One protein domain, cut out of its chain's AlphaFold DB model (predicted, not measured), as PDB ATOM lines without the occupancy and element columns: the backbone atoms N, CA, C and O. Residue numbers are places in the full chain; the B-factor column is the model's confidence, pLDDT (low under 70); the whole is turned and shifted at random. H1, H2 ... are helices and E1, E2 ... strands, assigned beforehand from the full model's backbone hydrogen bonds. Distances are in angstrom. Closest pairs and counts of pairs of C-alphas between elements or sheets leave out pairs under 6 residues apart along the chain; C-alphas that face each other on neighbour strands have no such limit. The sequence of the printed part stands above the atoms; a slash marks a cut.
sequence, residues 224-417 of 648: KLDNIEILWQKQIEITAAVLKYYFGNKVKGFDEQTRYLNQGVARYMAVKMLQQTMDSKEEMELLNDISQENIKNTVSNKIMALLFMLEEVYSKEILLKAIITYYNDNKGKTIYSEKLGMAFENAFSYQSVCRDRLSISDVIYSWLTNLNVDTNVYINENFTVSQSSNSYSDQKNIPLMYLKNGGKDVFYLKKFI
ATOM      1  N   LYS A 224     -24.417   0.869 -39.823       65.31
ATOM      2  CA  LYS A 224     -23.538   1.411 -40.881       65.31
ATOM      3  C   LYS A 224     -22.892   2.749 -40.490       65.31
ATOM      4  O   LYS A 224     -21.938   3.161 -41.136       65.31
ATOM      5  N   LEU A 225     -23.449   3.427 -39.486       68.19
ATOM      6  CA  LEU A 225     -22.946   4.689 -38.946       68.19
ATOM      7  C   LEU A 225     -21.957   4.493 -37.789       68.19
ATOM      8  O   LEU A 225     -21.366   5.476 -37.349       68.19
ATOM      9  N   ASP A 226     -21.789   3.266 -37.282       77.50
ATOM     10  CA  ASP A 226     -20.841   3.011 -36.200       77.50
ATOM     11  C   ASP A 226     -19.417   3.219 -36.723       77.50
ATOM     12  O   ASP A 226     -18.983   2.570 -37.678       77.50
ATOM     13  N   ASN A 227     -18.684   4.134 -36.090       82.25
ATOM     14  CA  ASN A 227     -17.252   4.273 -36.316       82.25
ATOM     15  C   ASN A 227     -16.487   3.164 -35.563       82.25
ATOM     16  O   ASN A 227     -17.048   2.422 -34.752       82.25
ATOM     17  N   ILE A 228     -15.182   3.059 -35.820       82.12
ATOM     18  CA  ILE A 228     -14.332   2.035 -35.198       82.12
ATOM     19  C   ILE A 228     -14.324   2.119 -33.661       82.12
ATOM     20  O   ILE A 228     -14.290   1.093 -32.988       82.12
ATOM     21  N   GLU A 229     -14.435   3.324 -33.099       82.69
ATOM     22  CA  GLU A 229     -14.452   3.553 -31.651       82.69
ATOM     23  C   GLU A 229     -15.699   2.964 -30.988       82.69
ATOM     24  O   GLU A 229     -15.602   2.295 -29.959       82.69
ATOM     25  N   ILE A 230     -16.874   3.156 -31.599       83.12
ATOM     26  CA  ILE A 230     -18.142   2.588 -31.125       83.12
ATOM     27  C   ILE A 230     -18.089   1.059 -31.172       83.12
ATOM     28  O   ILE A 230     -18.564   0.399 -30.246       83.12
ATOM     29  N   LEU A 231     -17.494   0.487 -32.222       85.88
ATOM     30  CA  LEU A 231     -17.336  -0.963 -32.342       85.88
ATOM     31  C   LEU A 231     -16.439  -1.523 -31.229       85.88
ATOM     32  O   LEU A 231     -16.818  -2.501 -30.583       85.88
ATOM     33  N   TRP A 232     -15.304  -0.880 -30.939       86.94
ATOM     34  CA  TRP A 232     -14.438  -1.273 -29.822       86.94
ATOM     35  C   TRP A 232     -15.122  -1.122 -28.466       86.94
ATOM     36  O   TRP A 232     -15.033  -2.019 -27.627       86.94
ATOM     37  N   GLN A 233     -15.866  -0.036 -28.259       85.81
ATOM     38  CA  GLN A 233     -16.617   0.177 -27.025       85.81
ATOM     39  C   GLN A 233     -17.639  -0.943 -26.782       85.81
ATOM     40  O   GLN A 233     -17.740  -1.449 -25.662       85.81
ATOM     41  N   LYS A 234     -18.349  -1.383 -27.828       87.44
ATOM     42  CA  LYS A 234     -19.278  -2.525 -27.755       87.44
ATOM     43  C   LYS A 234     -18.553  -3.818 -27.380       87.44
ATOM     44  O   LYS A 234     -19.014  -4.540 -26.497       87.44
ATOM     45  N   GLN A 235     -17.383  -4.083 -27.966       90.88
ATOM     46  CA  GLN A 235     -16.575  -5.255 -27.609       90.88
ATOM     47  C   GLN A 235     -16.096  -5.220 -26.152       90.88
ATOM     48  O   GLN A 235     -16.167  -6.241 -25.461       90.88
ATOM     49  N   ILE A 236     -15.658  -4.055 -25.657       90.44
ATOM     50  CA  ILE A 236     -15.290  -3.868 -24.245       90.44
ATOM     51  C   ILE A 236     -16.497  -4.158 -23.350       90.44
ATOM     52  O   ILE A 236     -16.354  -4.840 -22.338       90.44
ATOM     53  N   GLU A 237     -17.686  -3.664 -23.699       89.62
ATOM     54  CA  GLU A 237     -18.902  -3.853 -22.903       89.62
ATOM     55  C   GLU A 237     -19.360  -5.314 -22.858       89.62
ATOM     56  O   GLU A 237     -19.659  -5.813 -21.770       89.62
ATOM     57  N   ILE A 238     -19.336  -6.018 -23.995       92.44
ATOM     58  CA  ILE A 238     -19.634  -7.457 -24.073       92.44
ATOM     59  C   ILE A 238     -18.617  -8.250 -23.242       92.44
ATOM     60  O   ILE A 238     -18.995  -9.043 -22.380       92.44
ATOM     61  N   THR A 239     -17.323  -7.988 -23.426       94.62
ATOM     62  CA  THR A 239     -16.254  -8.705 -22.711       94.62
ATOM     63  C   THR A 239     -16.297  -8.423 -21.205       94.62
ATOM     64  O   THR A 239     -16.164  -9.334 -20.387       94.62
ATOM     65  N   ALA A 240     -16.560  -7.176 -20.803       93.94
ATOM     66  CA  ALA A 240     -16.734  -6.809 -19.402       93.94
ATOM     67  C   ALA A 240     -17.975  -7.470 -18.792       93.94
ATOM     68  O   ALA A 240     -17.939  -7.879 -17.632       93.94
ATOM     69  N   ALA A 241     -19.065  -7.598 -19.557       93.81
ATOM     70  CA  ALA A 241     -20.265  -8.304 -19.127       93.81
ATOM     71  C   ALA A 241     -19.977  -9.786 -18.850       93.81
ATOM     72  O   ALA A 241     -20.401 -10.294 -17.815       93.81
ATOM     73  N   VAL A 242     -19.182 -10.443 -19.698       94.62
ATOM     74  CA  VAL A 242     -18.704 -11.813 -19.458       94.62
ATOM     75  C   VAL A 242     -17.835 -11.878 -18.195       94.62
ATOM     76  O   VAL A 242     -18.081 -12.693 -17.308       94.62
ATOM     77  N   LEU A 243     -16.878 -10.958 -18.041       95.62
ATOM     78  CA  LEU A 243     -15.962 -10.919 -16.892       95.62
ATOM     79  C   LEU A 243     -16.638 -10.635 -15.540       95.62
ATOM     80  O   LEU A 243     -16.084 -11.009 -14.503       95.62
ATOM     81  N   LYS A 244     -17.842 -10.039 -15.517       93.38
ATOM     82  CA  LYS A 244     -18.653  -9.898 -14.287       93.38
ATOM     83  C   LYS A 244     -18.983 -11.244 -13.638       93.38
ATOM     84  O   LYS A 244     -19.223 -11.286 -12.431       93.38
ATOM     85  N   TYR A 245     -18.960 -12.337 -14.401       91.94
ATOM     86  CA  TYR A 245     -19.068 -13.675 -13.839       91.94
ATOM     87  C   TYR A 245     -17.993 -13.922 -12.763       91.94
ATOM     88  O   TYR A 245     -18.289 -14.297 -11.626       91.94
ATOM     89  N   TYR A 246     -16.739 -13.614 -13.087       93.56
ATOM     90  CA  TYR A 246     -15.608 -13.758 -12.174       93.56
ATOM     91  C   TYR A 246     -15.599 -12.628 -11.132       93.56
ATOM     92  O   TYR A 246     -15.559 -12.875  -9.924       93.56
ATOM     93  N   PHE A 247     -15.720 -11.380 -11.594       93.62
ATOM     94  CA  PHE A 247     -15.681 -10.167 -10.773       93.62
ATOM     95  C   PHE A 247     -17.089  -9.594 -10.570       93.62
ATOM     96  O   PHE A 247     -17.454  -8.552 -11.114       93.62
ATOM     97  N   GLY A 248     -17.893 -10.286  -9.770       87.38
ATOM     98  CA  GLY A 248     -19.278  -9.911  -9.487       87.38
ATOM     99  C   GLY A 248     -20.069 -11.074  -8.908       87.38
ATOM    100  O   GLY A 248     -20.614 -10.942  -7.812       87.38
ATOM    101  N   ASN A 249     -20.053 -12.221  -9.596       85.62
ATOM    102  CA  ASN A 249     -20.759 -13.426  -9.145       85.62
ATOM    103  C   ASN A 249     -19.878 -14.337  -8.286       85.62
ATOM    104  O   ASN A 249     -20.283 -14.704  -7.183       85.62
ATOM    105  N   LYS A 250     -18.675 -14.690  -8.762       88.25
ATOM    106  CA  LYS A 250     -17.725 -15.525  -8.005       88.25
ATOM    107  C   LYS A 250     -17.061 -14.742  -6.876       88.25
ATOM    108  O   LYS A 250     -16.929 -15.265  -5.775       88.25
ATOM    109  N   VAL A 251     -16.674 -13.494  -7.125       87.12
ATOM    110  CA  VAL A 251     -16.177 -12.569  -6.098       87.12
ATOM    111  C   VAL A 251     -17.242 -11.502  -5.852       87.12
ATOM    112  O   VAL A 251     -17.398 -10.579  -6.653       87.12
ATOM    113  N   LYS A 252     -18.001 -11.626  -4.757       79.38
ATOM    114  CA  LYS A 252     -19.142 -10.742  -4.466       79.38
ATOM    115  C   LYS A 252     -18.705  -9.531  -3.643       79.38
ATOM    116  O   LYS A 252     -17.950  -9.658  -2.684       79.38
ATOM    117  N   GLY A 253     -19.205  -8.346  -3.984       72.81
ATOM    118  CA  GLY A 253     -18.983  -7.138  -3.185       72.81
ATOM    119  C   GLY A 253     -19.971  -7.039  -2.021       72.81
ATOM    120  O   GLY A 253     -21.185  -7.082  -2.244       72.81
ATOM    121  N   PHE A 254     -19.458  -6.886  -0.795       69.56
ATOM    122  CA  PHE A 254     -20.266  -6.681   0.413       69.56
ATOM    123  C   PHE A 254     -21.045  -5.364   0.356       69.56
ATOM    124  O   PHE A 254     -22.231  -5.322   0.682       69.56
ATOM    125  N   ASP A 255     -20.379  -4.301  -0.085       65.06
ATOM    126  CA  ASP A 255     -20.931  -2.958  -0.222       65.06
ATOM    127  C   ASP A 255     -20.905  -2.473  -1.678       65.06
ATOM    128  O   ASP A 255     -20.339  -3.099  -2.578       65.06
ATOM    129  N   GLU A 256     -21.559  -1.339  -1.911       71.88
ATOM    130  CA  GLU A 256     -21.676  -0.710  -3.226       71.88
ATOM    131  C   GLU A 256     -20.307  -0.342  -3.819       71.88
ATOM    132  O   GLU A 256     -20.058  -0.569  -5.000       71.88
ATOM    133  N   GLN A 257     -19.378   0.138  -2.985       74.56
ATOM    134  CA  GLN A 257     -18.019   0.506  -3.395       74.56
ATOM    135  C   GLN A 257     -17.255  -0.702  -3.940       74.56
ATOM    136  O   GLN A 257     -16.606  -0.613  -4.981       74.56
ATOM    137  N   THR A 258     -17.375  -1.851  -3.277       75.06
ATOM    138  CA  THR A 258     -16.746  -3.103  -3.707       75.06
ATOM    139  C   THR A 258     -17.425  -3.672  -4.953       75.06
ATOM    140  O   THR A 258     -16.757  -4.227  -5.823       75.06
ATOM    141  N   ARG A 259     -18.744  -3.495  -5.103       82.62
ATOM    142  CA  ARG A 259     -19.443  -3.856  -6.351       82.62
ATOM    143  C   ARG A 259     -18.951  -3.012  -7.524       82.62
ATOM    144  O   ARG A 259     -18.646  -3.571  -8.576       82.62
ATOM    145  N   TYR A 260     -18.805  -1.700  -7.340       86.12
ATOM    146  CA  TYR A 260     -18.216  -0.831  -8.357       86.12
ATOM    147  C   TYR A 260     -16.760  -1.194  -8.645       86.12
ATOM    148  O   TYR A 260     -16.369  -1.205  -9.811       86.12
ATOM    149  N   LEU A 261     -15.981  -1.552  -7.617       88.12
ATOM    150  CA  LEU A 261     -14.617  -2.051  -7.783       88.12
ATOM    151  C   LEU A 261     -14.579  -3.257  -8.715       88.12
ATOM    152  O   LEU A 261     -13.849  -3.240  -9.700       88.12
ATOM    153  N   ASN A 262     -15.409  -4.261  -8.445       91.81
ATOM    154  CA  ASN A 262     -15.491  -5.466  -9.262       91.81
ATOM    155  C   ASN A 262     -15.911  -5.159 -10.707       91.81
ATOM    156  O   ASN A 262     -15.312  -5.689 -11.640       91.81
ATOM    157  N   GLN A 263     -16.859  -4.238 -10.912       91.50
ATOM    158  CA  GLN A 263     -17.226  -3.775 -12.255       91.50
ATOM    159  C   GLN A 263     -16.065  -3.066 -12.966       91.50
ATOM    160  O   GLN A 263     -15.839  -3.303 -14.149       91.50
ATOM    161  N   GLY A 264     -15.320  -2.205 -12.269       92.31
ATOM    162  CA  GLY A 264     -14.148  -1.527 -12.825       92.31
ATOM    163  C   GLY A 264     -13.012  -2.494 -13.164       92.31
ATOM    164  O   GLY A 264     -12.422  -2.382 -14.237       92.31
ATOM    165  N   VAL A 265     -12.766  -3.492 -12.307       94.19
ATOM    166  CA  VAL A 265     -11.823  -4.594 -12.567       94.19
ATOM    167  C   VAL A 265     -12.254  -5.394 -13.796       94.19
ATOM    168  O   VAL A 265     -11.422  -5.645 -14.661       94.19
ATOM    169  N   ALA A 266     -13.542  -5.732 -13.928       95.00
ATOM    170  CA  ALA A 266     -14.060  -6.433 -15.104       95.00
ATOM    171  C   ALA A 266     -13.850  -5.633 -16.401       95.00
ATOM    172  O   ALA A 266     -13.449  -6.207 -17.409       95.00
ATOM    173  N   ARG A 267     -14.061  -4.308 -16.384       92.69
ATOM    174  CA  ARG A 267     -13.826  -3.445 -17.559       92.69
ATOM    175  C   ARG A 267     -12.347  -3.299 -17.902       92.69
ATOM    176  O   ARG A 267     -11.987  -3.403 -19.068       92.69
ATOM    177  N   TYR A 268     -11.493  -3.112 -16.898       94.12
ATOM    178  CA  TYR A 268     -10.047  -3.095 -17.102       94.12
ATOM    179  C   TYR A 268      -9.562  -4.417 -17.712       94.12
ATOM    180  O   TYR A 268      -8.885  -4.423 -18.738       94.12
ATOM    181  N   MET A 269      -9.974  -5.543 -17.123       95.56
ATOM    182  CA  MET A 269      -9.642  -6.870 -17.633       95.56
ATOM    183  C   MET A 269     -10.179  -7.074 -19.049       95.56
ATOM    184  O   MET A 269      -9.460  -7.633 -19.865       95.56
ATOM    185  N   ALA A 270     -11.368  -6.562 -19.386       94.88
ATOM    186  CA  ALA A 270     -11.923  -6.657 -20.735       94.88
ATOM    187  C   ALA A 270     -10.987  -6.063 -21.793       94.88
ATOM    188  O   ALA A 270     -10.698  -6.727 -22.786       94.88
ATOM    189  N   VAL A 271     -10.440  -4.869 -21.541       93.75
ATOM    190  CA  VAL A 271      -9.437  -4.254 -22.426       93.75
ATOM    191  C   VAL A 271      -8.210  -5.157 -22.556       93.75
ATOM    192  O   VAL A 271      -7.726  -5.392 -23.660       93.75
ATOM    193  N   LYS A 272      -7.717  -5.718 -21.447       93.38
ATOM    194  CA  LYS A 272      -6.516  -6.567 -21.467       93.38
ATOM    195  C   LYS A 272      -6.730  -7.915 -22.146       93.38
ATOM    196  O   LYS A 272      -5.792  -8.388 -22.781       93.38
ATOM    197  N   MET A 273      -7.917  -8.509 -22.047       93.94
ATOM    198  CA  MET A 273      -8.247  -9.743 -22.765       93.94
ATOM    199  C   MET A 273      -8.390  -9.473 -24.264       93.94
ATOM    200  O   MET A 273      -7.805 -10.199 -25.057       93.94
ATOM    201  N   LEU A 274      -9.066  -8.386 -24.655       93.19
ATOM    202  CA  LEU A 274      -9.181  -7.986 -26.062       93.19
ATOM    203  C   LEU A 274      -7.809  -7.710 -26.687       93.19
ATOM    204  O   LEU A 274      -7.530  -8.200 -27.775       93.19
ATOM    205  N   GLN A 275      -6.901  -7.041 -25.970       92.31
ATOM    206  CA  GLN A 275      -5.520  -6.857 -26.435       92.31
ATOM    207  C   GLN A 275      -4.794  -8.171 -26.718       92.31
ATOM    208  O   GLN A 275      -3.986  -8.224 -27.631       92.31
ATOM    209  N   GLN A 276      -5.056  -9.232 -25.951       90.38
ATOM    210  CA  GLN A 276      -4.429 -10.535 -26.201       90.38
ATOM    211  C   GLN A 276      -5.002 -11.248 -27.433       90.38
ATOM    212  O   GLN A 276      -4.393 -12.200 -27.909       90.38
ATOM    213  N   THR A 277      -6.144 -10.792 -27.954       89.19
ATOM    214  CA  THR A 277      -6.745 -11.297 -29.201       89.19
ATOM    215  C   THR A 277      -6.296 -10.525 -30.445       89.19
ATOM    216  O   THR A 277      -6.672 -10.897 -31.552       89.19
ATOM    217  N   MET A 278      -5.514  -9.453 -30.274       88.38
ATOM    218  CA  MET A 278      -5.033  -8.593 -31.358       88.38
ATOM    219  C   MET A 278      -3.618  -8.981 -31.782       88.38
ATOM    220  O   MET A 278      -2.750  -9.198 -30.939       88.38
ATOM    221  N   ASP A 279      -3.361  -8.957 -33.089       82.00
ATOM    222  CA  ASP A 279      -2.023  -9.196 -33.643       82.00
ATOM    223  C   ASP A 279      -1.232  -7.889 -33.851       82.00
ATOM    224  O   ASP A 279       0.001  -7.898 -33.893       82.00
ATOM    225  N   SER A 280      -1.921  -6.745 -33.962       88.25
ATOM    226  CA  SER A 280      -1.301  -5.442 -34.224       88.25
ATOM    227  C   SER A 280      -1.104  -4.618 -32.952       88.25
ATOM    228  O   SER A 280      -2.041  -4.356 -32.198       88.25
ATOM    229  N   LYS A 281       0.120  -4.113 -32.751       83.19
ATOM    230  CA  LYS A 281       0.428  -3.167 -31.667       83.19
ATOM    231  C   LYS A 281      -0.364  -1.861 -31.800       83.19
ATOM    232  O   LYS A 281      -0.776  -1.299 -30.791       83.19
ATOM    233  N   GLU A 282      -0.596  -1.405 -33.030       82.69
ATOM    234  CA  GLU A 282      -1.341  -0.172 -33.323       82.69
ATOM    235  C   GLU A 282      -2.816  -0.309 -32.913       82.69
ATOM    236  O   GLU A 282      -3.390   0.615 -32.347       82.69
ATOM    237  N   GLU A 283      -3.415  -1.489 -33.108       83.81
ATOM    238  CA  GLU A 283      -4.784  -1.776 -32.656       83.81
ATOM    239  C   GLU A 283      -4.883  -1.821 -31.126       83.81
ATOM    240  O   GLU A 283      -5.850  -1.322 -30.549       83.81
ATOM    241  N   MET A 284      -3.864  -2.369 -30.450       85.75
ATOM    242  CA  MET A 284      -3.806  -2.377 -28.984       85.75
ATOM    243  C   MET A 284      -3.682  -0.966 -28.398       85.75
ATOM    244  O   MET A 284      -4.274  -0.693 -27.349       85.75
ATOM    245  N   GLU A 285      -2.897  -0.097 -29.044       83.81
ATOM    246  CA  GLU A 285      -2.745   1.318 -28.685       83.81
ATOM    247  C   GLU A 285      -4.063   2.067 -28.905       83.81
ATOM    248  O   GLU A 285      -4.575   2.657 -27.957       83.81
ATOM    249  N   LEU A 286      -4.696   1.907 -30.072       82.69
ATOM    250  CA  LEU A 286      -6.013   2.481 -30.362       82.69
ATOM    251  C   LEU A 286      -7.078   2.044 -29.339       82.69
ATOM    252  O   LEU A 286      -7.877   2.858 -28.882       82.69
ATOM    253  N   LEU A 287      -7.087   0.768 -28.938       84.25
ATOM    254  CA  LEU A 287      -8.006   0.274 -27.911       84.25
ATOM    255  C   LEU A 287      -7.745   0.913 -26.537       84.25
ATOM    256  O   LEU A 287      -8.700   1.204 -25.812       84.25
ATOM    257  N   ASN A 288      -6.476   1.135 -26.167       81.75
ATOM    258  CA  ASN A 288      -6.145   1.863 -24.940       81.75
ATOM    259  C   ASN A 288      -6.657   3.304 -25.019       81.75
ATOM    260  O   ASN A 288      -7.322   3.738 -24.078       81.75
ATOM    261  N   ASP A 289      -6.411   3.997 -26.131       79.94
ATOM    262  CA  ASP A 289      -6.839   5.383 -26.337       79.94
ATOM    263  C   ASP A 289      -8.362   5.495 -26.226       79.94
ATOM    264  O   ASP A 289      -8.869   6.240 -25.390       79.94
ATOM    265  N   ILE A 290      -9.107   4.633 -26.928       78.19
ATOM    266  CA  ILE A 290     -10.574   4.567 -26.839       78.19
ATOM    267  C   ILE A 290     -11.025   4.312 -25.398       78.19
ATOM    268  O   ILE A 290     -11.954   4.960 -24.914       78.19
ATOM    269  N   SER A 291     -10.376   3.388 -24.686       77.75
ATOM    270  CA  SER A 291     -10.751   3.062 -23.305       77.75
ATOM    271  C   SER A 291     -10.494   4.209 -22.317       77.75
ATOM    272  O   SER A 291     -11.181   4.296 -21.295       77.75
ATOM    273  N   GLN A 292      -9.539   5.097 -22.616       70.50
ATOM    274  CA  GLN A 292      -9.189   6.258 -21.795       70.50
ATOM    275  C   GLN A 292      -9.972   7.522 -22.187       70.50
ATOM    276  O   GLN A 292     -10.331   8.303 -21.306       70.50
ATOM    277  N   GLU A 293     -10.288   7.712 -23.471       64.12
ATOM    278  CA  GLU A 293     -11.032   8.872 -23.978       64.12
ATOM    279  C   GLU A 293     -12.551   8.735 -23.773       64.12
ATOM    280  O   GLU A 293     -13.218   9.705 -23.408       64.12
ATOM    281  N   ASN A 294     -13.114   7.523 -23.884       59.19
ATOM    282  CA  ASN A 294     -14.553   7.266 -23.701       59.19
ATOM    283  C   ASN A 294     -14.972   7.016 -22.242       59.19
ATOM    284  O   ASN A 294     -15.936   6.288 -21.959       59.19
ATOM    285  N   ILE A 295     -14.314   7.670 -21.281       55.91
ATOM    286  CA  ILE A 295     -14.773   7.709 -19.889       55.91
ATOM    287  C   ILE A 295     -16.063   8.550 -19.828       55.91
ATOM    288  O   ILE A 295     -16.091   9.679 -19.343       55.91
ATOM    289  N   LYS A 296     -17.203   7.972 -20.241       54.47
ATOM    290  CA  LYS A 296     -18.510   8.379 -19.706       54.47
ATOM    291  C   LYS A 296     -18.362   8.397 -18.188       54.47
ATOM    292  O   LYS A 296     -17.800   7.442 -17.643       54.47
ATOM    293  N   ASN A 297     -18.850   9.445 -17.524       61.84
ATOM    294  CA  ASN A 297     -18.633   9.741 -16.099       61.84
ATOM    295  C   ASN A 297     -19.367   8.756 -15.152       61.84
ATOM    296  O   ASN A 297     -20.109   9.146 -14.256       61.84
ATOM    297  N   THR A 298     -19.200   7.455 -15.387       73.00
ATOM    298  CA  THR A 298     -19.730   6.344 -14.603       73.00
ATOM    299  C   THR A 298     -18.687   5.907 -13.583       73.00
ATOM    300  O   THR A 298     -17.479   6.001 -13.814       73.00
ATOM    301  N   VAL A 299     -19.146   5.394 -12.443       79.25
ATOM    302  CA  VAL A 299     -18.263   4.995 -11.339       79.25
ATOM    303  C   VAL A 299     -17.288   3.885 -11.762       79.25
ATOM    304  O   VAL A 299     -16.106   3.944 -11.431       79.25
ATOM    305  N   SER A 300     -17.745   2.915 -12.561       78.50
ATOM    306  CA  SER A 300     -16.904   1.817 -13.057       78.50
ATOM    307  C   SER A 300     -15.789   2.293 -13.996       78.50
ATOM    308  O   SER A 300     -14.681   1.763 -13.925       78.50
ATOM    309  N   ASN A 301     -16.026   3.329 -14.813       80.38
ATOM    310  CA  ASN A 301     -14.991   3.929 -15.663       80.38
ATOM    311  C   ASN A 301     -13.909   4.648 -14.853       80.38
ATOM    312  O   ASN A 301     -12.729   4.530 -15.166       80.38
ATOM    313  N   LYS A 302     -14.282   5.344 -13.774       83.56
ATOM    314  CA  LYS A 302     -13.299   5.983 -12.882       83.56
ATOM    315  C   LYS A 302     -12.388   4.961 -12.205       83.56
ATOM    316  O   LYS A 302     -11.205   5.221 -11.998       83.56
ATOM    317  N   ILE A 303     -12.928   3.790 -11.874       88.00
ATOM    318  CA  ILE A 303     -12.152   2.684 -11.303       88.00
ATOM    319  C   ILE A 303     -11.251   2.055 -12.367       88.00
ATOM    320  O   ILE A 303     -10.091   1.779 -12.083       88.00
ATOM    321  N   MET A 304     -11.739   1.882 -13.596       89.50
ATOM    322  CA  MET A 304     -10.904   1.441 -14.715       89.50
ATOM    323  C   MET A 304      -9.722   2.402 -14.945       89.50
ATOM    324  O   MET A 304      -8.587   1.949 -15.056       89.50
ATOM    325  N   ALA A 305      -9.957   3.718 -14.914       84.69
ATOM    326  CA  ALA A 305      -8.905   4.732 -15.016       84.69
ATOM    327  C   ALA A 305      -7.897   4.668 -13.851       84.69
ATOM    328  O   ALA A 305      -6.692   4.776 -14.068       84.69
ATOM    329  N   LEU A 306      -8.366   4.423 -12.620       86.12
ATOM    330  CA  LEU A 306      -7.495   4.140 -11.473       86.12
ATOM    331  C   LEU A 306      -6.601   2.918 -11.739       86.12
ATOM    332  O   LEU A 306      -5.417   2.957 -11.418       86.12
ATOM    333  N   LEU A 307      -7.132   1.847 -12.333       90.44
ATOM    334  CA  LEU A 307      -6.343   0.655 -12.660       90.44
ATOM    335  C   LEU A 307      -5.311   0.937 -13.761       90.44
ATOM    336  O   LEU A 307      -4.166   0.531 -13.598       90.44
ATOM    337  N   PHE A 308      -5.646   1.708 -14.801       88.38
ATOM    338  CA  PHE A 308      -4.658   2.174 -15.787       88.38
ATOM    339  C   PHE A 308      -3.559   3.041 -15.161       88.38
ATOM    340  O   PHE A 308      -2.383   2.856 -15.456       88.38
ATOM    341  N   MET A 309      -3.902   3.937 -14.232       85.75
ATOM    342  CA  MET A 309      -2.896   4.707 -13.492       85.75
ATOM    343  C   MET A 309      -1.968   3.786 -12.683       85.75
ATOM    344  O   MET A 309      -0.761   4.009 -12.632       85.75
ATOM    345  N   LEU A 310      -2.508   2.742 -12.048       84.00
ATOM    346  CA  LEU A 310      -1.695   1.758 -11.331       84.00
ATOM    347  C   LEU A 310      -0.832   0.921 -12.289       84.00
ATOM    348  O   LEU A 310       0.288   0.571 -11.920       84.00
ATOM    349  N   GLU A 311      -1.307   0.643 -13.505       86.44
ATOM    350  CA  GLU A 311      -0.533  -0.009 -14.567       86.44
ATOM    351  C   GLU A 311       0.702   0.804 -14.944       86.44
ATOM    352  O   GLU A 311       1.807   0.270 -14.954       86.44
ATOM    353  N   GLU A 312       0.531   2.103 -15.188       82.25
ATOM    354  CA  GLU A 312       1.632   3.004 -15.545       82.25
ATOM    355  C   GLU A 312       2.696   3.085 -14.443       82.25
ATOM    356  O   GLU A 312       3.894   3.197 -14.712       82.25
ATOM    357  N   VAL A 313       2.268   2.987 -13.182       76.75
ATOM    358  CA  VAL A 313       3.159   3.054 -12.019       76.75
ATOM    359  C   VAL A 313       3.891   1.731 -11.772       76.75
ATOM    360  O   VAL A 313       5.048   1.740 -11.343       76.75
ATOM    361  N   TYR A 314       3.230   0.596 -12.000       74.75
ATOM    362  CA  TYR A 314       3.693  -0.712 -11.527       74.75
ATOM    363  C   TYR A 314       3.920  -1.756 -12.614       74.75
ATOM    364  O   TYR A 314       4.372  -2.842 -12.272       74.75
ATOM    365  N   SER A 315       3.684  -1.441 -13.886       81.19
ATOM    366  CA  SER A 315       3.604  -2.353 -15.039       81.19
ATOM    367  C   SER A 315       2.330  -3.202 -15.115       81.19
ATOM    368  O   SER A 315       1.694  -3.542 -14.109       81.19
ATOM    369  N   LYS A 316       1.995  -3.583 -16.352       85.75
ATOM    370  CA  LYS A 316       0.877  -4.464 -16.715       85.75
ATOM    371  C   LYS A 316       0.985  -5.830 -16.055       85.75
ATOM    372  O   LYS A 316      -0.002  -6.337 -15.528       85.75
ATOM    373  N   GLU A 317       2.175  -6.415 -16.037       85.25
ATOM    374  CA  GLU A 317       2.418  -7.761 -15.523       85.25
ATOM    375  C   GLU A 317       2.100  -7.851 -14.028       85.25
ATOM    376  O   GLU A 317       1.462  -8.804 -13.573       85.25
ATOM    377  N   ILE A 318       2.505  -6.837 -13.254       82.06
ATOM    378  CA  ILE A 318       2.253  -6.813 -11.810       82.06
ATOM    379  C   ILE A 318       0.770  -6.586 -11.519       82.06
ATOM    380  O   ILE A 318       0.205  -7.266 -10.659       82.06
ATOM    381  N   LEU A 319       0.132  -5.671 -12.251       87.75
ATOM    382  CA  LEU A 319      -1.293  -5.388 -12.112       87.75
ATOM    383  C   LEU A 319      -2.160  -6.615 -12.433       87.75
ATOM    384  O   LEU A 319      -3.026  -6.984 -11.639       87.75
ATOM    385  N   LEU A 320      -1.889  -7.303 -13.544       90.00
ATOM    386  CA  LEU A 320      -2.602  -8.530 -13.905       90.00
ATOM    387  C   LEU A 320      -2.403  -9.623 -12.852       90.00
ATOM    388  O   LEU A 320      -3.377 -10.213 -12.387       90.00
ATOM    389  N   LYS A 321      -1.164  -9.835 -12.388       85.62
ATOM    390  CA  LYS A 321      -0.874 -10.794 -11.312       85.62
ATOM    391  C   LYS A 321      -1.641 -10.469 -10.027       85.62
ATOM    392  O   LYS A 321      -2.126 -11.382  -9.356       85.62
ATOM    393  N   ALA A 322      -1.772  -9.188  -9.683       85.94
ATOM    394  CA  ALA A 322      -2.540  -8.742  -8.527       85.94
ATOM    395  C   ALA A 322      -4.038  -9.039  -8.672       85.94
ATOM    396  O   ALA A 322      -4.641  -9.567  -7.741       85.94
ATOM    397  N   ILE A 323      -4.627  -8.757  -9.837       92.69
ATOM    398  CA  ILE A 323      -6.044  -9.036 -10.117       92.69
ATOM    399  C   ILE A 323      -6.326 -10.546 -10.108       92.69
ATOM    400  O   ILE A 323      -7.325 -10.981  -9.534       92.69
ATOM    401  N   ILE A 324      -5.430 -11.359 -10.673       90.56
ATOM    402  CA  ILE A 324      -5.549 -12.826 -10.655       90.56
ATOM    403  C   ILE A 324      -5.433 -13.363  -9.219       90.56
ATOM    404  O   ILE A 324      -6.221 -14.210  -8.803       90.56
ATOM    405  N   THR A 325      -4.499 -12.835  -8.419       85.75
ATOM    406  CA  THR A 325      -4.372 -13.191  -6.991       85.75
ATOM    407  C   THR A 325      -5.628 -12.795  -6.213       85.75
ATOM    408  O   THR A 325      -6.166 -13.590  -5.446       85.75
ATOM    409  N   TYR A 326      -6.146 -11.589  -6.463       89.25
ATOM    410  CA  TYR A 326      -7.396 -11.097  -5.885       89.25
ATOM    411  C   TYR A 326      -8.568 -12.030  -6.187       89.25
ATOM    412  O   TYR A 326      -9.343 -12.344  -5.283       89.25
ATOM    413  N   TYR A 327      -8.676 -12.505  -7.425       93.88
ATOM    414  CA  TYR A 327      -9.688 -13.471  -7.818       93.88
ATOM    415  C   TYR A 327      -9.526 -14.808  -7.075       93.88
ATOM    416  O   TYR A 327     -10.444 -15.247  -6.379       93.88
ATOM    417  N   ASN A 328      -8.345 -15.423  -7.160       89.00
ATOM    418  CA  ASN A 328      -8.090 -16.759  -6.618       89.00
ATOM    419  C   ASN A 328      -8.272 -16.840  -5.094       89.00
ATOM    420  O   ASN A 328      -8.855 -17.805  -4.599       89.00
ATOM    421  N   ASP A 329      -7.852 -15.815  -4.349       83.81
ATOM    422  CA  ASP A 329      -7.970 -15.792  -2.884       83.81
ATOM    423  C   ASP A 329      -9.422 -15.603  -2.400       83.81
ATOM    424  O   ASP A 329      -9.768 -15.953  -1.258       83.81
ATOM    425  N   ASN A 330     -10.286 -15.037  -3.254       81.44
ATOM    426  CA  ASN A 330     -11.617 -14.559  -2.875       81.44
ATOM    427  C   ASN A 330     -12.778 -15.186  -3.660       81.44
ATOM    428  O   ASN A 330     -13.931 -14.854  -3.377       81.44
ATOM    429  N   LYS A 331     -12.525 -16.098  -4.605       87.75
ATOM    430  CA  LYS A 331     -13.596 -16.804  -5.318       87.75
ATOM    431  C   LYS A 331     -14.498 -17.580  -4.347       87.75
ATOM    432  O   LYS A 331     -14.022 -18.224  -3.412       87.75
ATOM    433  N   GLY A 332     -15.809 -17.463  -4.543       77.00
ATOM    434  CA  GLY A 332     -16.849 -17.999  -3.661       77.00
ATOM    435  C   GLY A 332     -17.128 -17.162  -2.405       77.00
ATOM    436  O   GLY A 332     -17.914 -17.591  -1.564       77.00
ATOM    437  N   LYS A 333     -16.503 -15.985  -2.239       74.31
ATOM    438  CA  LYS A 333     -16.634 -15.157  -1.029       74.31
ATOM    439  C   LYS A 333     -17.256 -13.795  -1.323       74.31
ATOM    440  O   LYS A 333     -17.098 -13.225  -2.404       74.31
ATOM    441  N   THR A 334     -17.904 -13.247  -0.299       69.81
ATOM    442  CA  THR A 334     -18.300 -11.837  -0.238       69.81
ATOM    443  C   THR A 334     -17.208 -11.042   0.472       69.81
ATOM    444  O   THR A 334     -16.788 -11.415   1.568       69.81
ATOM    445  N   ILE A 335     -16.731  -9.961  -0.143       72.00
ATOM    446  CA  ILE A 335     -15.534  -9.233   0.296       72.00
ATOM    447  C   ILE A 335     -15.736  -7.718   0.365       72.00
ATOM    448  O   ILE A 335     -16.727  -7.185  -0.131       72.00
ATOM    449  N   TYR A 336     -14.755  -7.043   0.963       69.94
ATOM    450  CA  TYR A 336     -14.622  -5.588   0.991       69.94
ATOM    451  C   TYR A 336     -13.497  -5.115   0.060       69.94
ATOM    452  O   TYR A 336     -12.581  -5.876  -0.270       69.94
ATOM    453  N   SER A 337     -13.562  -3.846  -0.336       66.94
ATOM    454  CA  SER A 337     -12.682  -3.229  -1.332       66.94
ATOM    455  C   SER A 337     -11.180  -3.276  -1.008       66.94
ATOM    456  O   SER A 337     -10.356  -3.297  -1.923       66.94
ATOM    457  N   GLU A 338     -10.796  -3.375   0.269       65.38
ATOM    458  CA  GLU A 338      -9.394  -3.446   0.703       65.38
ATOM    459  C   GLU A 338      -8.686  -4.716   0.198       65.38
ATOM    460  O   GLU A 338      -7.458  -4.751   0.096       65.38
ATOM    461  N   LYS A 339      -9.441  -5.765  -0.163       71.06
ATOM    462  CA  LYS A 339      -8.876  -7.034  -0.642       71.06
ATOM    463  C   LYS A 339      -8.096  -6.898  -1.944       71.06
ATOM    464  O   LYS A 339      -7.101  -7.603  -2.103       71.06
ATOM    465  N   LEU A 340      -8.485  -5.986  -2.838       72.50
ATOM    466  CA  LEU A 340      -7.705  -5.737  -4.052       72.50
ATOM    467  C   LEU A 340      -6.349  -5.115  -3.698       72.50
ATOM    468  O   LEU A 340      -5.321  -5.583  -4.173       72.50
ATOM    469  N   GLY A 341      -6.329  -4.132  -2.795       68.75
ATOM    470  CA  GLY A 341      -5.097  -3.515  -2.301       68.75
ATOM    471  C   GLY A 341      -4.110  -4.519  -1.709       68.75
ATOM    472  O   GLY A 341      -2.933  -4.512  -2.066       68.75
ATOM    473  N   MET A 342      -4.603  -5.439  -0.879       67.25
ATOM    474  CA  MET A 342      -3.790  -6.521  -0.306       67.25
ATOM    475  C   MET A 342      -3.240  -7.471  -1.381       67.25
ATOM    476  O   MET A 342      -2.082  -7.883  -1.314       67.25
ATOM    477  N   ALA A 343      -4.041  -7.808  -2.396       68.31
ATOM    478  CA  ALA A 343      -3.595  -8.667  -3.491       68.31
ATOM    479  C   ALA A 343      -2.476  -8.019  -4.325       68.31
ATOM    480  O   ALA A 343      -1.519  -8.696  -4.708       68.31
ATOM    481  N   PHE A 344      -2.540  -6.702  -4.542       70.25
ATOM    482  CA  PHE A 344      -1.449  -5.937  -5.153       70.25
ATOM    483  C   PHE A 344      -0.162  -5.999  -4.339       70.25
ATOM    484  O   PHE A 344       0.906  -6.255  -4.894       70.25
ATOM    485  N   GLU A 345      -0.247  -5.805  -3.025       69.88
ATOM    486  CA  GLU A 345       0.929  -5.890  -2.153       69.88
ATOM    487  C   GLU A 345       1.565  -7.285  -2.171       69.88
ATOM    488  O   GLU A 345       2.792  -7.410  -2.161       69.88
ATOM    489  N   ASN A 346       0.744  -8.334  -2.271       64.81
ATOM    490  CA  ASN A 346       1.211  -9.713  -2.395       64.81
ATOM    491  C   ASN A 346       1.894  -9.986  -3.746       64.81
ATOM    492  O   ASN A 346       2.935 -10.651  -3.785       64.81
ATOM    493  N   ALA A 347       1.360  -9.449  -4.851       63.94
ATOM    494  CA  ALA A 347       1.928  -9.627  -6.190       63.94
ATOM    495  C   ALA A 347       3.365  -9.081  -6.307       63.94
ATOM    496  O   ALA A 347       4.178  -9.661  -7.038       63.94
ATOM    497  N   PHE A 348       3.684  -8.038  -5.530       61.50
ATOM    498  CA  PHE A 348       4.964  -7.320  -5.499       61.50
ATOM    499  C   PHE A 348       6.153  -8.073  -4.881       61.50
ATOM    500  O   PHE A 348       7.282  -7.592  -4.967       61.50
ATOM    501  N   SER A 349       5.952  -9.246  -4.267       50.12
ATOM    502  CA  SER A 349       7.014 -10.025  -3.607       50.12
ATOM    503  C   SER A 349       7.938  -9.188  -2.696       50.12
ATOM    504  O   SER A 349       9.075  -8.889  -3.034       50.12
ATOM    505  N   TYR A 350       7.469  -8.880  -1.484       42.84
ATOM    506  CA  TYR A 350       8.255  -8.772  -0.236       42.84
ATOM    507  C   TYR A 350       9.443  -7.792  -0.078       42.84
ATOM    508  O   TYR A 350       9.804  -7.531   1.068       42.84
ATOM    509  N   GLN A 351      10.083  -7.245  -1.116       35.56
ATOM    510  CA  GLN A 351      11.362  -6.525  -0.950       35.56
ATOM    511  C   GLN A 351      11.272  -4.991  -0.933       35.56
ATOM    512  O   GLN A 351      12.237  -4.343  -0.528       35.56
ATOM    513  N   SER A 352      10.137  -4.384  -1.288       39.09
ATOM    514  CA  SER A 352      10.033  -2.918  -1.434       39.09
ATOM    515  C   SER A 352       8.948  -2.237  -0.591       39.09
ATOM    516  O   SER A 352       8.969  -1.013  -0.481       39.09
ATOM    517  N   VAL A 353       8.051  -2.994   0.055       38.47
ATOM    518  CA  VAL A 353       6.895  -2.449   0.805       38.47
ATOM    519  C   VAL A 353       7.310  -1.718   2.094       38.47
ATOM    520  O   VAL A 353       6.617  -0.818   2.543       38.47
ATOM    521  N   CYS A 354       8.483  -2.021   2.663       38.56
ATOM    522  CA  CYS A 354       8.938  -1.432   3.933       38.56
ATOM    523  C   CYS A 354       9.908  -0.239   3.790       38.56
ATOM    524  O   CYS A 354      10.668   0.040   4.719       38.56
ATOM    525  N   ARG A 355       9.929   0.442   2.636       38.66
ATOM    526  CA  ARG A 355      10.617   1.733   2.444       38.66
ATOM    527  C   ARG A 355       9.562   2.805   2.200       38.66
ATOM    528  O   ARG A 355       9.056   2.765   1.093       38.66
ATOM    529  N   ASP A 356       9.260   3.691   3.161       43.62
ATOM    530  CA  ASP A 356       8.531   4.999   3.127       43.62
ATOM    531  C   ASP A 356       7.416   5.281   2.078       43.62
ATOM    532  O   ASP A 356       6.884   6.398   1.989       43.62
ATOM    533  N   ARG A 357       7.017   4.284   1.293       48.38
ATOM    534  CA  ARG A 357       6.061   4.310   0.197       48.38
ATOM    535  C   ARG A 357       4.695   4.014   0.782       48.38
ATOM    536  O   ARG A 357       4.524   3.114   1.595       48.38
ATOM    537  N   LEU A 358       3.735   4.831   0.377       56.38
ATOM    538  CA  LEU A 358       2.345   4.693   0.766       56.38
ATOM    539  C   LEU A 358       1.803   3.355   0.232       56.38
ATOM    540  O   LEU A 358       2.143   2.966  -0.887       56.38
ATOM    541  N   SER A 359       1.003   2.642   1.028       61.00
ATOM    542  CA  SER A 359       0.467   1.337   0.624       61.00
ATOM    543  C   SER A 359      -0.405   1.461  -0.621       61.00
ATOM    544  O   SER A 359      -1.187   2.401  -0.764       61.00
ATOM    545  N   ILE A 360      -0.327   0.475  -1.516       68.25
ATOM    546  CA  ILE A 360      -1.217   0.412  -2.685       68.25
ATOM    547  C   ILE A 360      -2.679   0.316  -2.238       68.25
ATOM    548  O   ILE A 360      -3.555   0.925  -2.854       68.25
ATOM    549  N   SER A 361      -2.935  -0.381  -1.129       65.31
ATOM    550  CA  SER A 361      -4.254  -0.440  -0.508       65.31
ATOM    551  C   SER A 361      -4.769   0.944  -0.119       65.31
ATOM    552  O   SER A 361      -5.939   1.232  -0.359       65.31
ATOM    553  N   ASP A 362      -3.917   1.830   0.399       63.41
ATOM    554  CA  ASP A 362      -4.312   3.205   0.736       63.41
ATOM    555  C   ASP A 362      -4.583   4.068  -0.489       63.41
ATOM    556  O   ASP A 362      -5.449   4.948  -0.452       63.41
ATOM    557  N   VAL A 363      -3.829   3.858  -1.573       72.62
ATOM    558  CA  VAL A 363      -4.104   4.523  -2.849       72.62
ATOM    559  C   VAL A 363      -5.494   4.110  -3.312       72.62
ATOM    560  O   VAL A 363      -6.379   4.964  -3.378       72.62
ATOM    561  N   ILE A 364      -5.723   2.811  -3.508       72.81
ATOM    562  CA  ILE A 364      -7.003   2.277  -3.989       72.81
ATOM    563  C   ILE A 364      -8.153   2.729  -3.085       72.81
ATOM    564  O   ILE A 364      -9.114   3.322  -3.568       72.81
ATOM    565  N   TYR A 365      -8.032   2.551  -1.769       71.88
ATOM    566  CA  TYR A 365      -9.080   2.928  -0.821       71.88
ATOM    567  C   TYR A 365      -9.385   4.432  -0.836       71.88
ATOM    568  O   TYR A 365     -10.553   4.835  -0.818       71.88
ATOM    569  N   SER A 366      -8.353   5.285  -0.908       73.06
ATOM    570  CA  SER A 366      -8.546   6.739  -0.960       73.06
ATOM    571  C   SER A 366      -9.273   7.193  -2.223       73.06
ATOM    572  O   SER A 366     -10.061   8.137  -2.160       73.06
ATOM    573  N   TRP A 367      -9.040   6.507  -3.343       80.06
ATOM    574  CA  TRP A 367      -9.735   6.762  -4.596       80.06
ATOM    575  C   TRP A 367     -11.166   6.237  -4.550       80.06
ATOM    576  O   TRP A 367     -12.067   7.001  -4.875       80.06
ATOM    577  N   LEU A 368     -11.392   5.008  -4.069       73.19
ATOM    578  CA  LEU A 368     -12.726   4.401  -3.962       73.19
ATOM    579  C   LEU A 368     -13.664   5.172  -3.028       73.19
ATOM    580  O   LEU A 368     -14.830   5.385  -3.350       73.19
ATOM    581  N   THR A 369     -13.147   5.660  -1.899       70.50
ATOM    582  CA  THR A 369     -13.939   6.460  -0.952       70.50
ATOM    583  C   THR A 369     -14.355   7.810  -1.551       70.50
ATOM    584  O   THR A 369     -15.412   8.334  -1.210       70.50
ATOM    585  N   ASN A 370     -13.551   8.354  -2.472       71.94
ATOM    586  CA  ASN A 370     -13.709   9.693  -3.048       71.94
ATOM    587  C   ASN A 370     -13.854   9.665  -4.579       71.94
ATOM    588  O   ASN A 370     -13.381  10.571  -5.270       71.94
ATOM    589  N   LEU A 371     -14.506   8.632  -5.126       69.81
ATOM    590  CA  LEU A 371     -14.651   8.433  -6.577       69.81
ATOM    591  C   LEU A 371     -15.276   9.643  -7.283       69.81
ATOM    592  O   LEU A 371     -14.924   9.953  -8.418       69.81
ATOM    593  N   ASN A 372     -16.167  10.361  -6.601       71.12
ATOM    594  CA  ASN A 372     -16.891  11.503  -7.160       71.12
ATOM    595  C   ASN A 372     -16.275  12.867  -6.833       71.12
ATOM    596  O   ASN A 372     -16.858  13.885  -7.189       71.12
ATOM    597  N   VAL A 373     -15.116  12.898  -6.173       69.56
ATOM    598  CA  VAL A 373     -14.404  14.145  -5.881       69.56
ATOM    599  C   VAL A 373     -13.347  14.373  -6.952       69.56
ATOM    600  O   VAL A 373     -12.368  13.624  -7.033       69.56
ATOM    601  N   ASP A 374     -13.515  15.424  -7.746       72.25
ATOM    602  CA  ASP A 374     -12.482  15.865  -8.678       72.25
ATOM    603  C   ASP A 374     -11.296  16.437  -7.895       72.25
ATOM    604  O   ASP A 374     -11.451  17.218  -6.952       72.25
ATOM    605  N   THR A 375     -10.089  15.994  -8.236       72.19
ATOM    606  CA  THR A 375      -8.866  16.390  -7.533       72.19
ATOM    607  C   THR A 375      -7.897  16.989  -8.533       72.19
ATOM    608  O   THR A 375      -7.329  16.269  -9.348       72.19
ATOM    609  N   ASN A 376      -7.697  18.304  -8.454       77.75
ATOM    610  CA  ASN A 376      -6.685  18.989  -9.250       77.75
ATOM    611  C   ASN A 376      -5.378  18.992  -8.468       77.75
ATOM    612  O   ASN A 376      -5.385  19.248  -7.264       77.75
ATOM    613  N   VAL A 377      -4.270  18.730  -9.152       74.56
ATOM    614  CA  VAL A 377      -2.922  18.821  -8.588       74.56
ATOM    615  C   VAL A 377      -2.277  20.101  -9.107       74.56
ATOM    616  O   VAL A 377      -2.236  20.323 -10.314       74.56
ATOM    617  N   TYR A 378      -1.783  20.944  -8.203       78.69
ATOM    618  CA  TYR A 378      -1.083  22.179  -8.540       78.69
ATOM    619  C   TYR A 378       0.404  22.013  -8.253       78.69
ATOM    620  O   TYR A 378       0.784  21.540  -7.183       78.69
ATOM    621  N   ILE A 379       1.238  22.428  -9.203       75.38
ATOM    622  CA  ILE A 379       2.692  22.477  -9.056       75.38
ATOM    623  C   ILE A 379       3.091  23.941  -9.205       75.38
ATOM    624  O   ILE A 379       2.804  24.552 -10.233       75.38
ATOM    625  N   ASN A 380       3.693  24.523  -8.170       75.38
ATOM    626  CA  ASN A 380       4.167  25.906  -8.236       75.38
ATOM    627  C   ASN A 380       5.585  26.002  -8.828       75.38
ATOM    628  O   ASN A 380       6.255  24.993  -9.051       75.38
ATOM    629  N   GLU A 381       6.065  27.231  -9.026       75.19
ATOM    630  CA  GLU A 381       7.405  27.532  -9.562       75.19
ATOM    631  C   GLU A 381       8.556  26.939  -8.724       75.19
ATOM    632  O   GLU A 381       9.648  26.713  -9.237       75.19
ATOM    633  N   ASN A 382       8.301  26.612  -7.453       74.75
ATOM    634  CA  ASN A 382       9.255  25.980  -6.538       74.75
ATOM    635  C   ASN A 382       9.112  24.446  -6.486       74.75
ATOM    636  O   ASN A 382       9.575  23.827  -5.527       74.75
ATOM    637  N   PHE A 383       8.421  23.826  -7.451       64.56
ATOM    638  CA  PHE A 383       8.102  22.389  -7.473       64.56
ATOM    639  C   PHE A 383       7.355  21.888  -6.225       64.56
ATOM    640  O   PHE A 383       7.355  20.696  -5.915       64.56
ATOM    641  N   THR A 384       6.694  22.786  -5.492       69.56
ATOM    642  CA  THR A 384       5.804  22.395  -4.399       69.56
ATOM    643  C   THR A 384       4.506  21.891  -5.001       69.56
ATOM    644  O   THR A 384       3.876  22.584  -5.802       69.56
ATOM    645  N   VAL A 385       4.109  20.693  -4.588       66.44
ATOM    646  CA  VAL A 385       2.911  20.025  -5.084       66.44
ATOM    647  C   VAL A 385       1.794  20.127  -4.049       66.44
ATOM    648  O   VAL A 385       1.993  19.799  -2.880       66.44
ATOM    649  N   SER A 386       0.609  20.556  -4.475       73.25
ATOM    650  CA  SER A 386      -0.603  20.606  -3.652       73.25
ATOM    651  C   SER A 386      -1.809  20.034  -4.404       73.25
ATOM    652  O   SER A 386      -1.740  19.788  -5.605       73.25
ATOM    653  N   GLN A 387      -2.913  19.780  -3.696       79.25
ATOM    654  CA  GLN A 387      -4.167  19.306  -4.291       79.25
ATOM    655  C   GLN A 387      -5.333  20.243  -3.952       79.25
ATOM    656  O   GLN A 387      -5.316  20.879  -2.900       79.25
ATOM    657  N   SER A 388      -6.345  20.317  -4.821       72.50
ATOM    658  CA  SER A 388      -7.464  21.272  -4.723       72.50
ATOM    659  C   SER A 388      -8.326  21.151  -3.473       72.50
ATOM    660  O   SER A 388      -8.905  22.148  -3.045       72.50
ATOM    661  N   SER A 389      -8.451  19.958  -2.889       60.34
ATOM    662  CA  SER A 389      -9.309  19.783  -1.720       60.34
ATOM    663  C   SER A 389      -8.603  20.169  -0.419       60.34
ATOM    664  O   SER A 389      -7.646  19.519   0.009       60.34
ATOM    665  N   ASN A 390      -9.154  21.177   0.267       50.41
ATOM    666  CA  ASN A 390      -8.766  21.558   1.631       50.41
ATOM    667  C   ASN A 390      -9.353  20.616   2.701       50.41
ATOM    668  O   ASN A 390      -8.919  20.626   3.853       50.41
ATOM    669  N   SER A 391     -10.354  19.805   2.344       53.25
ATOM    670  CA  SER A 391     -11.009  18.860   3.245       53.25
ATOM    671  C   SER A 391     -10.290  17.513   3.191       53.25
ATOM    672  O   SER A 391     -10.309  16.825   2.173       53.25
ATOM    673  N   TYR A 392      -9.674  17.104   4.307       52.97
ATOM    674  CA  TYR A 392      -8.912  15.850   4.403       52.97
ATOM    675  C   TYR A 392      -9.696  14.619   3.928       52.97
ATOM    676  O   TYR A 392      -9.124  13.710   3.323       52.97
ATOM    677  N   SER A 393     -11.007  14.570   4.204       53.81
ATOM    678  CA  SER A 393     -11.825  13.427   3.798       53.81
ATOM    679  C   SER A 393     -11.866  13.251   2.294       53.81
ATOM    680  O   SER A 393     -11.982  12.117   1.856       53.81
ATOM    681  N   ASP A 394     -11.696  14.336   1.544       61.91
ATOM    682  CA  ASP A 394     -11.920  14.390   0.103       61.91
ATOM    683  C   ASP A 394     -10.582  14.396  -0.663       61.91
ATOM    684  O   ASP A 394     -10.554  14.315  -1.886       61.91
ATOM    685  N   GLN A 395      -9.455  14.444   0.060       65.06
ATOM    686  CA  GLN A 395      -8.117  14.277  -0.502       65.06
ATOM    687  C   GLN A 395      -7.876  12.825  -0.930       65.06
ATOM    688  O   GLN A 395      -8.362  11.881  -0.292       65.06
ATOM    689  N   LYS A 396      -7.078  12.639  -1.982       75.12
ATOM    690  CA  LYS A 396      -6.651  11.329  -2.497       75.12
ATOM    691  C   LYS A 396      -5.152  11.148  -2.283       75.12
ATOM    692  O   LYS A 396      -4.412  12.125  -2.187       75.12
ATOM    693  N   ASN A 397      -4.715   9.895  -2.202       73.88
ATOM    694  CA  ASN A 397      -3.303   9.571  -2.350       73.88
ATOM    695  C   ASN A 397      -3.019   9.419  -3.846       73.88
ATOM    696  O   ASN A 397      -3.584   8.533  -4.490       73.88
ATOM    697  N   ILE A 398      -2.198  10.303  -4.406       74.81
ATOM    698  CA  ILE A 398      -1.994  10.385  -5.858       74.81
ATOM    699  C   ILE A 398      -0.558   9.965  -6.179       74.81
ATOM    700  O   ILE A 398       0.370  10.634  -5.717       74.81
ATOM    701  N   PRO A 399      -0.340   8.874  -6.936       72.50
ATOM    702  CA  PRO A 399       0.972   8.609  -7.505       72.50
ATOM    703  C   PRO A 399       1.250   9.650  -8.594       72.50
ATOM    704  O   PRO A 399       0.465   9.829  -9.521       72.50
ATOM    705  N   LEU A 400       2.359  10.361  -8.461       70.94
ATOM    706  CA  LEU A 400       2.833  11.350  -9.413       70.94
ATOM    707  C   LEU A 400       4.131  10.849 -10.034       70.94
ATOM    708  O   LEU A 400       5.051  10.407  -9.341       70.94
ATOM    709  N   MET A 401       4.190  10.916 -11.358       70.31
ATOM    710  CA  MET A 401       5.348  10.505 -12.139       70.31
ATOM    711  C   MET A 401       6.043  11.752 -12.671       70.31
ATOM    712  O   MET A 401       5.385  12.648 -13.199       70.31
ATOM    713  N   TYR A 402       7.367  11.814 -12.546       69.44
ATOM    714  CA  TYR A 402       8.162  12.842 -13.211       69.44
ATOM    715  C   TYR A 402       9.304  12.207 -13.999       69.44
ATOM    716  O   TYR A 402       9.851  11.164 -13.637       69.44
ATOM    717  N   LEU A 403       9.652  12.857 -15.106       71.81
ATOM    718  CA  LEU A 403      10.772  12.473 -15.950       71.81
ATOM    719  C   LEU A 403      12.005  13.259 -15.510       71.81
ATOM    720  O   LEU A 403      12.000  14.489 -15.538       71.81
ATOM    721  N   LYS A 404      13.071  12.560 -15.113       64.12
ATOM    722  CA  LYS A 404      14.360  13.176 -14.773       64.12
ATOM    723  C   LYS A 404      15.487  12.438 -15.477       64.12
ATOM    724  O   LYS A 404      15.683  11.247 -15.269       64.12
ATOM    725  N   ASN A 405      16.250  13.160 -16.301       57.25
ATOM    726  CA  ASN A 405      17.423  12.644 -17.021       57.25
ATOM    727  C   ASN A 405      17.146  11.358 -17.832       57.25
ATOM    728  O   ASN A 405      17.965  10.445 -17.844       57.25
ATOM    729  N   GLY A 406      15.976  11.259 -18.470       60.75
ATOM    730  CA  GLY A 406      15.565  10.070 -19.233       60.75
ATOM    731  C   GLY A 406      15.064   8.890 -18.386       60.75
ATOM    732  O   GLY A 406      14.597   7.905 -18.949       60.75
ATOM    733  N   GLY A 407      15.110   8.988 -17.051       50.12
ATOM    734  CA  GLY A 407      14.494   8.038 -16.124       50.12
ATOM    735  C   GLY A 407      13.084   8.463 -15.701       50.12
ATOM    736  O   GLY A 407      12.806   9.655 -15.542       50.12
ATOM    737  N   LYS A 408      12.196   7.479 -15.510       55.56
ATOM    738  CA  LYS A 408      10.880   7.653 -14.872       55.56
ATOM    739  C   LYS A 408      11.031   7.428 -13.364       55.56
ATOM    740  O   LYS A 408      11.365   6.318 -12.957       55.56
ATOM    741  N   ASP A 409      10.756   8.449 -12.556       59.50
ATOM    742  CA  ASP A 409      10.654   8.333 -11.097       59.50
ATOM    743  C   ASP A 409       9.197   8.529 -10.648       59.50
ATOM    744  O   ASP A 409       8.452   9.323 -11.229       59.50
ATOM    745  N   VAL A 410       8.794   7.816  -9.590       57.84
ATOM    746  CA  VAL A 410       7.445   7.890  -9.000       57.84
ATOM    747  C   VAL A 410       7.534   8.387  -7.559       57.84
ATOM    748  O   VAL A 410       8.254   7.807  -6.742       57.84
ATOM    749  N   PHE A 411       6.753   9.413  -7.222       67.00
ATOM    750  CA  PHE A 411       6.519   9.859  -5.847       67.00
ATOM    751  C   PHE A 411       5.019   9.887  -5.539       67.00
ATOM    752  O   PHE A 411       4.199   9.965  -6.442       67.00
ATOM    753  N   TYR A 412       4.630   9.815  -4.264       61.81
ATOM    754  CA  TYR A 412       3.216   9.849  -3.870       61.81
ATOM    755  C   TYR A 412       2.899  11.174  -3.193       61.81
ATOM    756  O   TYR A 412       3.485  11.496  -2.157       61.81
ATOM    757  N   LEU A 413       1.928  11.910  -3.732       62.22
ATOM    758  CA  LEU A 413       1.285  13.000  -3.013       62.22
ATOM    759  C   LEU A 413       0.355  12.389  -1.958       62.22
ATOM    760  O   LEU A 413      -0.748  11.933  -2.269       62.22
ATOM    761  N   LYS A 414       0.840  12.328  -0.714       62.06
ATOM    762  CA  LYS A 414       0.091  11.809   0.440       62.06
ATOM    763  C   LYS A 414      -0.981  12.814   0.881       62.06
ATOM    764  O   LYS A 414      -0.814  14.024   0.706       62.06
ATOM    765  N   LYS A 415      -2.073  12.335   1.494       57.34
ATOM    766  CA  LYS A 415      -3.024  13.225   2.193       57.34
ATOM    767  C   LYS A 415      -2.298  14.036   3.283       57.34
ATOM    768  O   LYS A 415      -1.375  13.538   3.918       57.34
ATOM    769  N   PHE A 416      -2.761  15.255   3.549       44.72
ATOM    770  CA  PHE A 416      -2.072  16.326   4.300       44.72
ATOM    771  C   PHE A 416      -1.745  16.055   5.798       44.72
ATOM    772  O   PHE A 416      -1.306  16.955   6.508       44.72
ATOM    773  N   ILE A 417      -1.942  14.845   6.331       43.59
ATOM    774  CA  ILE A 417      -1.841  14.571   7.781       43.59
ATOM    775  C   ILE A 417      -0.415  14.307   8.301       43.59
ATOM    776  O   ILE A 417      -0.216  14.352   9.513       43.59
TER     777      ILE A 417
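Overview. This is residues 224 to 417 of the 648 residues of the protein "Hypothetical protein" of Bursaphelenchus okinawaensis (UniProt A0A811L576). A compact body of crossed helices, with H3 and H5 at its core, has two strand hairpins at one end of its long axis: the long E5 and E6 beside the end of H5, and the small E3 and E4. H1 covers the opposite end of the body, H6 and H7 pack together on one side, and a small parallel pair, E1 and E2, sits by the start of H3. The printed part has 194 residues, with named elements in the order H1 H2 E1 H3 H4 H5 H6 E2 H7 H8 E3 E4 E5 E6, and its class is mostly helix. The radius of gyration of the C-alphas is 17.4 A, and the spans are 53 by 39 by 33 A.

Along the chain. Strands E5, residues 398 to 404, and E6, residues 407 to 413, are 18.8 A and 19.3 A long; C-alpha 413 is at (1.285, 13.000, -3.013). E3 is residues 377 to 379 and E4 385 to 387; E1 is 251 to 253 and E2 333 to 335. The longest helix is H3, residues 256 to 276, 30.4 A. H1, residues 228 to 243, is 22.5 A long and begins at C-alpha 228 (-14.332, 2.035, -35.198). H5, residues 299 to 314, is 22.7 A, H6, 316 to 330, is 21.2 A, and H4, 281 to 293, is 18.3 A. H2 is residues 245 to 250, H7 338 to 347 and H8 360 to 369.

Arrangement. E5 and E6 form an antiparallel hairpin, with N 400 and O 411 2.8 A apart. The closest C-alphas of H5 and E5, Val 313 and Pro 399, are 7.5 A apart. E3 and E4 form another hairpin, with N 378 and O 386 at 2.8 A; E3 is apart from E5 and E6. H3 is the hub, touching five helices. With residues 260 to 268 it touches H5 at a steep tilt of 59 degrees, C-alphas 264 and 300 being closest at 4.3 A. H1 touches H3 with residues 236 to 243, closest at C-alphas 240 and 267, 4.8 A. H2 touches H3 at C-alphas 247 and 262, 4.9 A. H3 and H4 form a helical hairpin, closest at C-alphas 275 and 284, 5.4 A. H6 touches H7 at C-alphas 322 and 344, 4.5 A; H7 and H8 form a helical hairpin, closest at C-alphas 341 and 361, 3.7 A. E1 and E2 are parallel, with N 335 and O 252 at 2.8 A, and with H3 to H6 between them make a strand-helix-strand unit, two parallel neighbour strands joined through helices. Every O i to N i+4 pair is within hydrogen-bond range in H1, H3, H4, H5, H7 and H8; H2 has 1 of 2 and H6 10 of 11.

Size, cuts and confidence. The C-alphas of Lys 224 and Cys 354 are the two farthest apart, 55.4 A. The printed part has no cut. The link H7 to H8, residues 348 to 359, is long. Mean pLDDT of the printed part is 75.6; residues 345 to 362 and 404 to 417 are among those under 70.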